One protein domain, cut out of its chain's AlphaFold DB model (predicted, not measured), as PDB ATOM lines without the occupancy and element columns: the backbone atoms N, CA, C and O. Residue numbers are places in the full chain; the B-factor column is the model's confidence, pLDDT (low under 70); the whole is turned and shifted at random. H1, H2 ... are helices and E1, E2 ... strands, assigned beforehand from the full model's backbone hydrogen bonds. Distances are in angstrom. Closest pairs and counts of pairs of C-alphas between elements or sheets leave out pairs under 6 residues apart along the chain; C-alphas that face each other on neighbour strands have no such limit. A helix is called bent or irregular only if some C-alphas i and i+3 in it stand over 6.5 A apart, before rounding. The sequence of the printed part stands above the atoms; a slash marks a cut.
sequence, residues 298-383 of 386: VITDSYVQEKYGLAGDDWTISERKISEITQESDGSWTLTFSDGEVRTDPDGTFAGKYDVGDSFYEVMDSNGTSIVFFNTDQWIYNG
ATOM      1  N   VAL A 298      16.294 -32.829  42.666       65.25
ATOM      2  CA  VAL A 298      15.119 -33.615  42.253       65.25
ATOM      3  C   VAL A 298      15.433 -34.360  40.959       65.25
ATOM      4  O   VAL A 298      15.790 -33.741  39.955       65.25
ATOM      5  N   ILE A 299      15.291 -35.684  40.982       70.31
ATOM      6  CA  ILE A 299      15.412 -36.554  39.809       70.31
ATOM      7  C   ILE A 299      13.994 -36.877  39.336       70.31
ATOM      8  O   ILE A 299      13.193 -37.404  40.104       70.31
ATOM      9  N   THR A 300      13.672 -36.528  38.091       68.50
ATOM     10  CA  THR A 300      12.378 -36.815  37.454       68.50
ATOM     11  C   THR A 300      12.548 -37.828  36.329       68.50
ATOM     12  O   THR A 300      13.637 -37.935  35.759       68.50
ATOM     13  N   ASP A 301      11.463 -38.498  35.939       67.00
ATOM     14  CA  ASP A 301      11.470 -39.421  34.792       67.00
ATOM     15  C   ASP A 301      11.964 -38.734  33.533       67.00
ATOM     16  O   ASP A 301      12.854 -39.230  32.856       67.00
ATOM     17  N   SER A 302      11.484 -37.517  33.288       61.81
ATOM     18  CA  SER A 302      11.941 -36.703  32.166       61.81
ATOM     19  C   SER A 302      13.450 -36.454  32.179       61.81
ATOM     20  O   SER A 302      14.066 -36.484  31.122       61.81
ATOM     21  N   TYR A 303      14.074 -36.258  33.345       67.00
ATOM     22  CA  TYR A 303      15.520 -36.051  33.434       67.00
ATOM     23  C   TYR A 303      16.298 -37.326  33.093       67.00
ATOM     24  O   TYR A 303      17.270 -37.261  32.344       67.00
ATOM     25  N   VAL A 304      15.872 -38.480  33.617       66.38
ATOM     26  CA  VAL A 304      16.520 -39.770  33.331       66.38
ATOM     27  C   VAL A 304      16.339 -40.141  31.860       66.38
ATOM     28  O   VAL A 304      17.309 -40.492  31.187       66.38
ATOM     29  N   GLN A 305      15.126 -39.967  31.337       68.69
ATOM     30  CA  GLN A 305      14.797 -40.277  29.952       68.69
ATOM     31  C   GLN A 305      15.545 -39.374  28.963       68.69
ATOM     32  O   GLN A 305      16.131 -39.852  27.993       68.69
ATOM     33  N   GLU A 306      15.595 -38.067  29.223       61.94
ATOM     34  CA  GLU A 306      16.212 -37.090  28.319       61.94
ATOM     35  C   GLU A 306      17.746 -37.079  28.402       61.94
ATOM     36  O   GLU A 306      18.410 -36.836  27.396       61.94
ATOM     37  N   LYS A 307      18.331 -37.367  29.575       62.09
ATOM     38  CA  LYS A 307      19.790 -37.395  29.749       62.09
ATOM     39  C   LYS A 307      20.423 -38.725  29.341       62.09
ATOM     40  O   LYS A 307      21.541 -38.717  28.830       62.09
ATOM     41  N   TYR A 308      19.738 -39.842  29.580       64.06
ATOM     42  CA  TYR A 308      20.295 -41.184  29.376       64.06
ATOM     43  C   TYR A 308      19.616 -41.972  28.251       64.06
ATOM     44  O   TYR A 308      20.064 -43.066  27.922       64.06
ATOM     45  N   GLY A 309      18.583 -41.415  27.609       59.97
ATOM     46  CA  GLY A 309      17.935 -42.023  26.442       59.97
ATOM     47  C   GLY A 309      17.118 -43.278  26.760       59.97
ATOM     48  O   GLY A 309      16.879 -44.090  25.866       59.97
ATOM     49  N   LEU A 310      16.721 -43.445  28.020       66.31
ATOM     50  CA  LEU A 310      15.813 -44.497  28.477       66.31
ATOM     51  C   LEU A 310      14.381 -44.000  28.271       66.31
ATOM     52  O   LEU A 310      14.129 -42.816  28.435       66.31
ATOM     53  N   ALA A 311      13.435 -44.840  27.869       56.84
ATOM     54  CA  ALA A 311      12.039 -44.431  27.705       56.84
ATOM     55  C   ALA A 311      11.154 -45.297  28.606       56.84
ATOM     56  O   ALA A 311      11.364 -46.499  28.671       56.84
ATOM     57  N   GLY A 312      10.157 -44.703  29.270       61.19
ATOM     58  CA  GLY A 312       9.146 -45.456  30.030       61.19
ATOM     59  C   GLY A 312       9.682 -46.252  31.230       61.19
ATOM     60  O   GLY A 312      10.619 -45.802  31.887       61.19
ATOM     61  N   ASP A 313       9.057 -47.414  31.480       53.72
ATOM     62  CA  ASP A 313       9.212 -48.348  32.622       53.72
ATOM     63  C   ASP A 313      10.514 -49.172  32.646       53.72
ATOM     64  O   ASP A 313      10.613 -50.171  33.355       53.72
ATOM     65  N   ASP A 314      11.527 -48.764  31.887       67.19
ATOM     66  CA  ASP A 314      12.711 -49.581  31.610       67.19
ATOM     67  C   ASP A 314      13.917 -49.281  32.516       67.19
ATOM     68  O   ASP A 314      15.056 -49.529  32.117       67.19
ATOM     69  N   TRP A 315      13.718 -48.716  33.711       75.06
ATOM     70  CA  TRP A 315      14.833 -48.426  34.617       75.06
ATOM     71  C   TRP A 315      14.437 -48.374  36.096       75.06
ATOM     72  O   TRP A 315      13.292 -48.101  36.444       75.06
ATOM     73  N   THR A 316      15.414 -48.614  36.974       75.25
ATOM     74  CA  THR A 316      15.259 -48.570  38.440       75.25
ATOM     75  C   THR A 316      16.390 -47.772  39.082       75.25
ATOM     76  O   THR A 316      17.516 -47.815  38.577       75.25
ATOM     77  N   ILE A 317      16.127 -47.092  40.205       77.38
ATOM     78  CA  ILE A 317      17.182 -46.530  41.065       77.38
ATOM     79  C   ILE A 317      17.358 -47.410  42.298       77.38
ATOM     80  O   ILE A 317      16.430 -47.584  43.080       77.38
ATOM     81  N   SER A 318      18.573 -47.904  42.519       77.62
ATOM     82  CA  SER A 318      18.931 -48.633  43.739       77.62
ATOM     83  C   SER A 318      20.027 -47.908  44.507       77.62
ATOM     84  O   SER A 318      20.998 -47.438  43.912       77.62
ATOM     85  N   GLU A 319      19.900 -47.850  45.832       82.88
ATOM     86  CA  GLU A 319      21.034 -47.530  46.698       82.88
ATOM     87  C   GLU A 319      21.960 -48.747  46.772       82.88
ATOM     88  O   GLU A 319      21.513 -49.863  47.038       82.88
ATOM     89  N   ARG A 320      23.256 -48.530  46.561       83.06
ATOM     90  CA  ARG A 320      24.297 -49.542  46.716       83.06
ATOM     91  C   ARG A 320      25.306 -49.055  47.737       83.06
ATOM     92  O   ARG A 320      25.727 -47.900  47.699       83.06
ATOM     93  N   LYS A 321      25.706 -49.953  48.633       85.50
ATOM     94  CA  LYS A 321      26.727 -49.685  49.643       85.50
ATOM     95  C   LYS A 321      27.911 -50.611  49.447       85.50
ATOM     96  O   LYS A 321      27.730 -51.825  49.379       85.50
ATOM     97  N   ILE A 322      29.111 -50.047  49.382       85.88
ATOM     98  CA  ILE A 322      30.337 -50.824  49.193       85.88
ATOM     99  C   ILE A 322      30.711 -51.502  50.511       85.88
ATOM    100  O   ILE A 322      30.862 -50.839  51.540       85.88
ATOM    101  N   SER A 323      30.850 -52.825  50.486       88.50
ATOM    102  CA  SER A 323      31.276 -53.634  51.629       88.50
ATOM    103  C   SER A 323      32.756 -54.010  51.554       88.50
ATOM    104  O   SER A 323      33.408 -54.081  52.595       88.50
ATOM    105  N   GLU A 324      33.302 -54.185  50.348       89.81
ATOM    106  CA  GLU A 324      34.708 -54.534  50.132       89.81
ATOM    107  C   GLU A 324      35.202 -54.023  48.771       89.81
ATOM    108  O   GLU A 324      34.448 -54.002  47.797       89.81
ATOM    109  N   ILE A 325      36.473 -53.615  48.709       89.06
ATOM    110  CA  ILE A 325      37.176 -53.232  47.478       89.06
ATOM    111  C   ILE A 325      38.494 -54.005  47.446       89.06
ATOM    112  O   ILE A 325      39.331 -53.828  48.333       89.06
ATOM    113  N   THR A 326      38.694 -54.820  46.416       90.56
ATOM    114  CA  THR A 326      39.883 -55.672  46.271       90.56
ATOM    115  C   THR A 326      40.525 -55.439  44.915       90.56
ATOM    116  O   THR A 326      39.840 -55.452  43.899       90.56
ATOM    117  N   GLN A 327      41.841 -55.232  44.875       90.06
ATOM    118  CA  GLN A 327      42.574 -55.181  43.611       90.06
ATOM    119  C   GLN A 327      43.005 -56.590  43.201       90.06
ATOM    120  O   GLN A 327      43.678 -57.290  43.962       90.06
ATOM    121  N   GLU A 328      42.637 -56.988  41.992       89.44
ATOM    122  CA  GLU A 328      42.972 -58.279  41.413       89.44
ATOM    123  C   GLU A 328      44.384 -58.285  40.821       89.44
ATOM    124  O   GLU A 328      44.984 -57.259  40.490       89.44
ATOM    125  N   SER A 329      44.932 -59.490  40.655       84.69
ATOM    126  CA  SER A 329      46.296 -59.690  40.143       84.69
ATOM    127  C   SER A 329      46.525 -59.197  38.705       84.69
ATOM    128  O   SER A 329      47.673 -58.986  38.313       84.69
ATOM    129  N   ASP A 330      45.457 -59.004  37.929       83.31
ATOM    130  CA  ASP A 330      45.488 -58.460  36.567       83.31
ATOM    131  C   ASP A 330      45.392 -56.923  36.521       83.31
ATOM    132  O   ASP A 330      45.446 -56.334  35.442       83.31
ATOM    133  N   GLY A 331      45.304 -56.275  37.687       81.50
ATOM    134  CA  GLY A 331      45.177 -54.828  37.830       81.50
ATOM    135  C   GLY A 331      43.737 -54.316  37.811       81.50
ATOM    136  O   GLY A 331      43.551 -53.125  38.068       81.50
ATOM    137  N   SER A 332      42.744 -55.178  37.561       85.44
ATOM    138  CA  SER A 332      41.330 -54.832  37.726       85.44
ATOM    139  C   SER A 332      40.957 -54.725  39.203       85.44
ATOM    140  O   SER A 332      41.680 -55.191  40.087       85.44
ATOM    141  N   TRP A 333      39.833 -54.078  39.486       88.88
ATOM    142  CA  TRP A 333      39.290 -53.972  40.832       88.88
ATOM    143  C   TRP A 333      37.997 -54.770  40.938       88.88
ATOM    144  O   TRP A 333      37.215 -54.831  39.997       88.88
ATOM    145  N   THR A 334      37.755 -55.359  42.097       88.06
ATOM    146  CA  THR A 334      36.528 -56.069  42.437       88.06
ATOM    147  C   THR A 334      35.843 -55.309  43.565       88.06
ATOM    148  O   THR A 334      36.433 -55.072  44.619       88.06
ATOM    149  N   LEU A 335      34.595 -54.913  43.331       87.06
ATOM    150  CA  LEU A 335      33.728 -54.238  44.289       87.06
ATOM    151  C   LEU A 335      32.687 -55.236  44.789       87.06
ATOM    152  O   LEU A 335      31.911 -55.766  43.993       87.06
ATOM    153  N   THR A 336      32.649 -55.460  46.098       87.25
ATOM    154  CA  THR A 336      31.582 -56.220  46.756       87.25
ATOM    155  C   THR A 336      30.611 -55.238  47.391       87.25
ATOM    156  O   THR A 336      31.014 -54.309  48.098       87.25
ATOM    157  N   PHE A 337      29.319 -55.438  47.155       87.81
ATOM    158  CA  PHE A 337      28.252 -54.620  47.720       87.81
ATOM    159  C   PHE A 337      27.642 -55.273  48.965       87.81
ATOM    160  O   PHE A 337      27.860 -56.447  49.270       87.81
ATOM    161  N   SER A 338      26.893 -54.500  49.748       84.75
ATOM    162  CA  SER A 338      26.271 -54.959  50.997       84.75
ATOM    163  C   SER A 338      25.213 -56.050  50.815       84.75
ATOM    164  O   SER A 338      24.889 -56.750  51.769       84.75
ATOM    165  N   ASP A 339      24.663 -56.182  49.611       81.25
ATOM    166  CA  ASP A 339      23.730 -57.244  49.221       81.25
ATOM    167  C   ASP A 339      24.436 -58.526  48.738       81.25
ATOM    168  O   ASP A 339      23.774 -59.524  48.457       81.25
ATOM    169  N   GLY A 340      25.773 -58.524  48.693       80.69
ATOM    170  CA  GLY A 340      26.590 -59.646  48.242       80.69
ATOM    171  C   GLY A 340      26.813 -59.700  46.730       80.69
ATOM    172  O   GLY A 340      27.466 -60.634  46.267       80.69
ATOM    173  N   GLU A 341      26.305 -58.734  45.956       83.75
ATOM    174  CA  GLU A 341      26.656 -58.605  44.543       83.75
ATOM    175  C   GLU A 341      28.134 -58.208  44.406       83.75
ATOM    176  O   GLU A 341      28.658 -57.403  45.180       83.75
ATOM    177  N   VAL A 342      28.810 -58.790  43.417       84.31
ATOM    178  CA  VAL A 342      30.223 -58.544  43.126       84.31
ATOM    179  C   VAL A 342      30.336 -58.032  41.699       84.31
ATOM    180  O   VAL A 342      29.811 -58.660  40.777       84.31
ATOM    181  N   ARG A 343      31.033 -56.912  41.499       83.31
ATOM    182  CA  ARG A 343      31.300 -56.356  40.168       83.31
ATOM    183  C   ARG A 343      32.769 -56.066  39.957       83.31
ATOM    184  O   ARG A 343      33.461 -55.607  40.859       83.31
ATOM    185  N   THR A 344      33.211 -56.292  38.730       83.25
ATOM    186  CA  THR A 344      34.554 -55.933  38.288       83.25
ATOM    187  C   THR A 344      34.547 -54.504  37.750       83.25
ATOM    188  O   THR A 344      33.692 -54.140  36.947       83.25
ATOM    189  N   ASP A 345      35.521 -53.719  38.188       81.31
ATOM    190  CA  ASP A 345      35.860 -52.363  37.777       81.31
ATOM    191  C   ASP A 345      37.240 -52.411  37.086       81.31
ATOM    192  O   ASP A 345      38.283 -52.303  37.742       81.31
ATOM    193  N   PRO A 346      37.280 -52.677  35.765       79.62
ATOM    194  CA  PRO A 346      38.516 -53.024  35.061       79.62
ATOM    195  C   PRO A 346      39.549 -51.897  35.014       79.62
ATOM    196  O   PRO A 346      40.737 -52.168  34.872       79.62
ATOM    197  N   ASP A 347      39.102 -50.643  35.097       79.12
ATOM    198  CA  ASP A 347      39.949 -49.452  35.000       79.12
ATOM    199  C   ASP A 347      40.127 -48.718  36.342       79.12
ATOM    200  O   ASP A 347      40.878 -47.743  36.413       79.12
ATOM    201  N   GLY A 348      39.504 -49.215  37.417       75.62
ATOM    202  CA  GLY A 348      39.615 -48.656  38.764       75.62
ATOM    203  C   GLY A 348      38.910 -47.311  38.938       75.62
ATOM    204  O   GLY A 348      39.190 -46.595  39.904       75.62
ATOM    205  N   THR A 349      38.028 -46.930  38.010       76.00
ATOM    206  CA  THR A 349      37.333 -45.638  38.051       76.00
ATOM    207  C   THR A 349      36.420 -45.525  39.273       76.00
ATOM    208  O   THR A 349      36.284 -44.440  39.845       76.00
ATOM    209  N   PHE A 350      35.804 -46.631  39.694       73.19
ATOM    210  CA  PHE A 350      34.974 -46.686  40.897       73.19
ATOM    211  C   PHE A 350      35.808 -46.856  42.154       73.19
ATOM    212  O   PHE A 350      35.631 -46.090  43.101       73.19
ATOM    213  N   ALA A 351      36.740 -47.807  42.146       76.12
ATOM    214  CA  ALA A 351      37.600 -48.083  43.292       76.12
ATOM    215  C   ALA A 351      38.452 -46.868  43.702       76.12
ATOM    216  O   ALA A 351      38.755 -46.692  44.876       76.12
ATOM    217  N   GLY A 352      38.813 -45.996  42.754       74.94
ATOM    218  CA  GLY A 352      39.536 -44.754  43.034       74.94
ATOM    219  C   GLY A 352      38.665 -43.585  43.511       74.94
ATOM    220  O   GLY A 352      39.210 -42.551  43.901       74.94
ATOM    221  N   LYS A 353      37.333 -43.705  43.444       77.00
ATOM    222  CA  LYS A 353      36.385 -42.615  43.731       77.00
ATOM    223  C   LYS A 353      35.569 -42.827  45.008       77.00
ATOM    224  O   LYS A 353      35.089 -41.839  45.561       77.00
ATOM    225  N   TYR A 354      35.392 -44.071  45.438       79.38
ATOM    226  CA  TYR A 354      34.542 -44.438  46.568       79.38
ATOM    227  C   TYR A 354      35.312 -45.286  47.573       79.38
ATOM    228  O   TYR A 354      36.086 -46.158  47.181       79.38
ATOM    229  N   ASP A 355      35.054 -45.059  48.857       82.81
ATOM    230  CA  ASP A 355      35.647 -45.819  49.950       82.81
ATOM    231  C   ASP A 355      34.709 -46.942  50.430       82.81
ATOM    232  O   ASP A 355      33.487 -46.920  50.245       82.81
ATOM    233  N   VAL A 356      35.279 -47.953  51.094       85.06
ATOM    234  CA  VAL A 356      34.486 -48.993  51.766       85.06
ATOM    235  C   VAL A 356      33.572 -48.345  52.808       85.06
ATOM    236  O   VAL A 356      34.029 -47.642  53.708       85.06
ATOM    237  N   GLY A 357      32.276 -48.638  52.722       80.62
ATOM    238  CA  GLY A 357      31.241 -48.055  53.569       80.62
ATOM    239  C   GLY A 357      30.456 -46.915  52.920       80.62
ATOM    240  O   GLY A 357      29.408 -46.562  53.468       80.62
ATOM    241  N   ASP A 358      30.892 -46.403  51.767       81.12
ATOM    242  CA  ASP A 358      30.150 -45.391  51.017       81.12
ATOM    243  C   ASP A 358      28.860 -45.967  50.423       81.12
ATOM    244  O   ASP A 358      28.841 -47.076  49.875       81.12
ATOM    245  N   SER A 359      27.783 -45.179  50.515       79.94
ATOM    246  CA  SER A 359      26.536 -45.391  49.778       79.94
ATOM    247  C   SER A 359      26.518 -44.502  48.537       79.94
ATOM    248  O   SER A 359      26.854 -43.318  48.595       79.94
ATOM    249  N   PHE A 360      26.058 -45.044  47.418       77.31
ATOM    250  CA  PHE A 360      25.751 -44.277  46.218       77.31
ATOM    251  C   PHE A 360      24.460 -44.789  45.588       77.31
ATOM    252  O   PHE A 360      23.986 -45.884  45.883       77.31
ATOM    253  N   TYR A 361      23.890 -43.987  44.699       78.56
ATOM    254  CA  TYR A 361      22.699 -44.356  43.953       78.56
ATOM    255  C   TYR A 361      23.077 -44.727  42.532       78.56
ATOM    256  O   TYR A 361      23.879 -44.051  41.878       78.56
ATOM    257  N   GLU A 362      22.483 -45.813  42.068       78.69
ATOM    258  CA  GLU A 362      22.702 -46.376  40.753       78.69
ATOM    259  C   GLU A 362      21.395 -46.396  39.967       78.69
ATOM    260  O   GLU A 362      20.386 -46.884  40.468       78.69
ATOM    261  N   VAL A 363      21.439 -45.901  38.729       76.88
ATOM    262  CA  VAL A 363      20.371 -46.072  37.739       76.88
ATOM    263  C   VAL A 363      20.712 -47.284  36.872       76.88
ATOM    264  O   VAL A 363      21.747 -47.275  36.197       76.88
ATOM    265  N   MET A 364      19.846 -48.296  36.875       77.62
ATOM    266  CA  MET A 364      19.972 -49.506  36.049       77.62
ATOM    267  C   MET A 364      18.889 -49.529  34.972       77.62
ATOM    268  O   MET A 364      17.776 -49.088  35.246       77.62
ATOM    269  N   ASP A 365      19.191 -50.053  33.781       75.75
ATOM    270  CA  ASP A 365      18.150 -50.381  32.794       75.75
ATOM    271  C   ASP A 365      17.398 -51.677  33.132       75.75
ATOM    272  O   ASP A 365      17.753 -52.417  34.051       75.75
ATOM    273  N   SER A 366      16.371 -51.987  32.340       71.69
ATOM    274  CA  SER A 366      15.570 -53.210  32.441       71.69
ATOM    275  C   SER A 366      16.361 -54.503  32.217       71.69
ATOM    276  O   SER A 366      15.875 -55.581  32.562       71.69
ATOM    277  N   ASN A 367      17.590 -54.421  31.699       69.00
ATOM    278  CA  ASN A 367      18.500 -55.559  31.567       69.00
ATOM    279  C   ASN A 367      19.443 -55.705  32.776       69.00
ATOM    280  O   ASN A 367      20.287 -56.600  32.778       69.00
ATOM    281  N   GLY A 368      19.315 -54.844  33.793       66.25
ATOM    282  CA  GLY A 368      20.188 -54.817  34.966       66.25
ATOM    283  C   GLY A 368      21.556 -54.188  34.695       66.25
ATOM    284  O   GLY A 368      22.481 -54.374  35.481       66.25
ATOM    285  N   THR A 369      21.708 -53.460  33.586       70.75
ATOM    286  CA  THR A 369      22.957 -52.779  33.241       70.75
ATOM    287  C   THR A 369      23.022 -51.436  33.947       70.75
ATOM    288  O   THR A 369      22.131 -50.600  33.810       70.75
ATOM    289  N   SER A 370      24.117 -51.206  34.661       67.38
ATOM    290  CA  SER A 370      24.474 -49.930  35.270       67.38
ATOM    291  C   SER A 370      24.668 -48.836  34.229       67.38
ATOM    292  O   SER A 370      25.547 -48.940  33.373       67.38
ATOM    293  N   ILE A 371      23.895 -47.755  34.323       66.50
ATOM    294  CA  ILE A 371      23.985 -46.635  33.376       66.50
ATOM    295  C   ILE A 371      24.685 -45.445  34.011       66.50
ATOM    296  O   ILE A 371      25.562 -44.843  33.392       66.50
ATOM    297  N   VAL A 372      24.310 -45.097  35.242       68.69
ATOM    298  CA  VAL A 372      24.904 -43.974  35.968       68.69
ATOM    299  C   VAL A 372      24.952 -44.231  37.456       68.69
ATOM    300  O   VAL A 372      24.040 -44.801  38.047       68.69
ATOM    301  N   PHE A 373      25.993 -43.662  38.052       71.44
ATOM    302  CA  PHE A 373      26.216 -43.610  39.477       71.44
ATOM    303  C   PHE A 373      26.277 -42.158  39.927       71.44
ATOM    304  O   PHE A 373      26.970 -41.331  39.323       71.44
ATOM    305  N   PHE A 374      25.571 -41.832  41.000       69.62
ATOM    306  CA  PHE A 374      25.646 -40.515  41.605       69.62
ATOM    307  C   PHE A 374      25.670 -40.628  43.127       69.62
ATOM    308  O   PHE A 374      25.023 -41.480  43.727       69.62
ATOM    309  N   ASN A 375      26.460 -39.755  43.747       65.88
ATOM    310  CA  ASN A 375      26.545 -39.626  45.192       65.88
ATOM    311  C   ASN A 375      26.026 -38.235  45.551       65.88
ATOM    312  O   ASN A 375      26.568 -37.228  45.091       65.88
ATOM    313  N   THR A 376      24.908 -38.190  46.265       63.47
ATOM    314  CA  THR A 376      24.299 -36.946  46.731       63.47
ATOM    315  C   THR A 376      23.589 -37.216  48.047       63.47
ATOM    316  O   THR A 376      22.673 -38.035  48.112       63.47
ATOM    317  N   ASP A 377      23.981 -36.482  49.084       59.28
ATOM    318  CA  ASP A 377      23.446 -36.638  50.442       59.28
ATOM    319  C   ASP A 377      21.952 -36.299  50.527       59.28
ATOM    320  O   ASP A 377      21.263 -36.659  51.483       59.28
ATOM    321  N   GLN A 378      21.436 -35.553  49.544       62.25
ATOM    322  CA  GLN A 378      20.050 -35.113  49.514       62.25
ATOM    323  C   GLN A 378      19.492 -35.079  48.090       62.25
ATOM    324  O   GLN A 378      19.711 -34.133  47.330       62.25
ATOM    325  N   TRP A 379      18.704 -36.090  47.747       69.06
ATOM    326  CA  TRP A 379      17.889 -36.094  46.537       69.06
ATOM    327  C   TRP A 379      16.454 -36.519  46.843       69.06
ATOM    328  O   TRP A 379      16.154 -37.035  47.920       69.06
ATOM    329  N   ILE A 380      15.558 -36.212  45.913       69.56
ATOM    330  CA  ILE A 380      14.174 -36.685  45.917       69.56
ATOM    331  C   ILE A 380      13.887 -37.216  44.519       69.56
ATOM    332  O   ILE A 380      14.143 -36.524  43.531       69.56
ATOM    333  N   TYR A 381      13.333 -38.417  44.440       68.88
ATOM    334  CA  TYR A 381      12.724 -38.904  43.216       68.88
ATOM    335  C   TYR A 381      11.302 -38.352  43.081       68.88
ATOM    336  O   TYR A 381      10.523 -38.396  44.033       68.88
ATOM    337  N   ASN A 382      10.968 -37.809  41.914       65.81
ATOM    338  CA  ASN A 382       9.614 -37.379  41.580       65.81
ATOM    339  C   ASN A 382       9.245 -37.915  40.193       65.81
ATOM    340  O   ASN A 382       9.410 -37.224  39.182       65.81
ATOM    341  N   GLY A 383       8.784 -39.159  40.173       64.12
ATOM    342  CA  GLY A 383       8.342 -39.877  38.985       64.12
ATOM    343  C   GLY A 383       7.482 -41.084  39.360       64.12
ATOM    344  O   GLY A 383       7.089 -41.220  40.520       64.12
TER     345      GLY A 383
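AT A GLANCE: This is residues 298 to 383 of the 386 residues of an uncharacterized protein of Ruminococcus sp (UniProt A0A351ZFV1). A strongly twisted sheet of five strands, curled like part of a barrel, is built along one long bent strand, E2, with the hairpin E3 and E4 at one end of it and the hairpin E5 and E6 along its other part. Past the E5 and E6 end sits a small pair of strands, E1 and E7, with the short helix H1 next to it. The printed part has 86 residues, with one named helix and seven named strands in the order E1 H1 E2 E3 E4 E5 E6 E7; the class is mostly strand, strands holding 41 of the 49 residues in named elements, and the sheet's order is E4 E3 E2 E5 E6, antiparallel. The whole is elongated, 42 by 25 by 20 A, yet only just compact, close to loose, with a radius of gyration of the C-alphas of 14.0 A.

IN THESE COORDINATES: E2, residues 315 to 327, spans 29.9 A from C-alpha 315 at (14.833, -48.426, 34.617) to C-alpha 327 at (42.574, -55.181, 43.611). E3 is residues 333 to 337, 13.0 A, and E4 342 to 345, 9.9 A. E5 is 359 to 365, 19.6 A, and E6 370 to 374, 11.4 A. E1 is 298 to 300, 6.4 A; H1 is 301 to 308, 10.5 A; E7 is 379 to 382, 9.7 A, ending at (9.614, -37.379, 41.580).

HOW THE PARTS SIT: E2 bends by 76 degrees at residue 323 and pairs staggered: residues 315 to 321 with E5, N 318 to O 362 at 2.9 A, and 322 to 327 with E3, N 334 to O 326 at 2.8 A. E2, E3 and E4 form a meander, each strand the antiparallel neighbour of the one before; N 345 and O 333 are 2.7 A apart. With E5, which is E2's antiparallel neighbour, they make a Greek key. E6 pairs with E5, N 363 to O 372 at 2.9 A. H1, with every O i to N i+4 pair within hydrogen-bond range, only grazes the sheet. E1 and E7 are parallel, N 299 to O 380 at 2.9 A, and both are apart from E2 to E6.

THE WHOLE: The farthest C-alphas, of Ser 329 and Asn 382, are 43.0 A apart. The printed part has no cut; the link E4 to E5, residues 346 to 358, is long. Mean pLDDT of the printed part is 75.3, with residues 300 to 314 and 374 to 383 among those under 70.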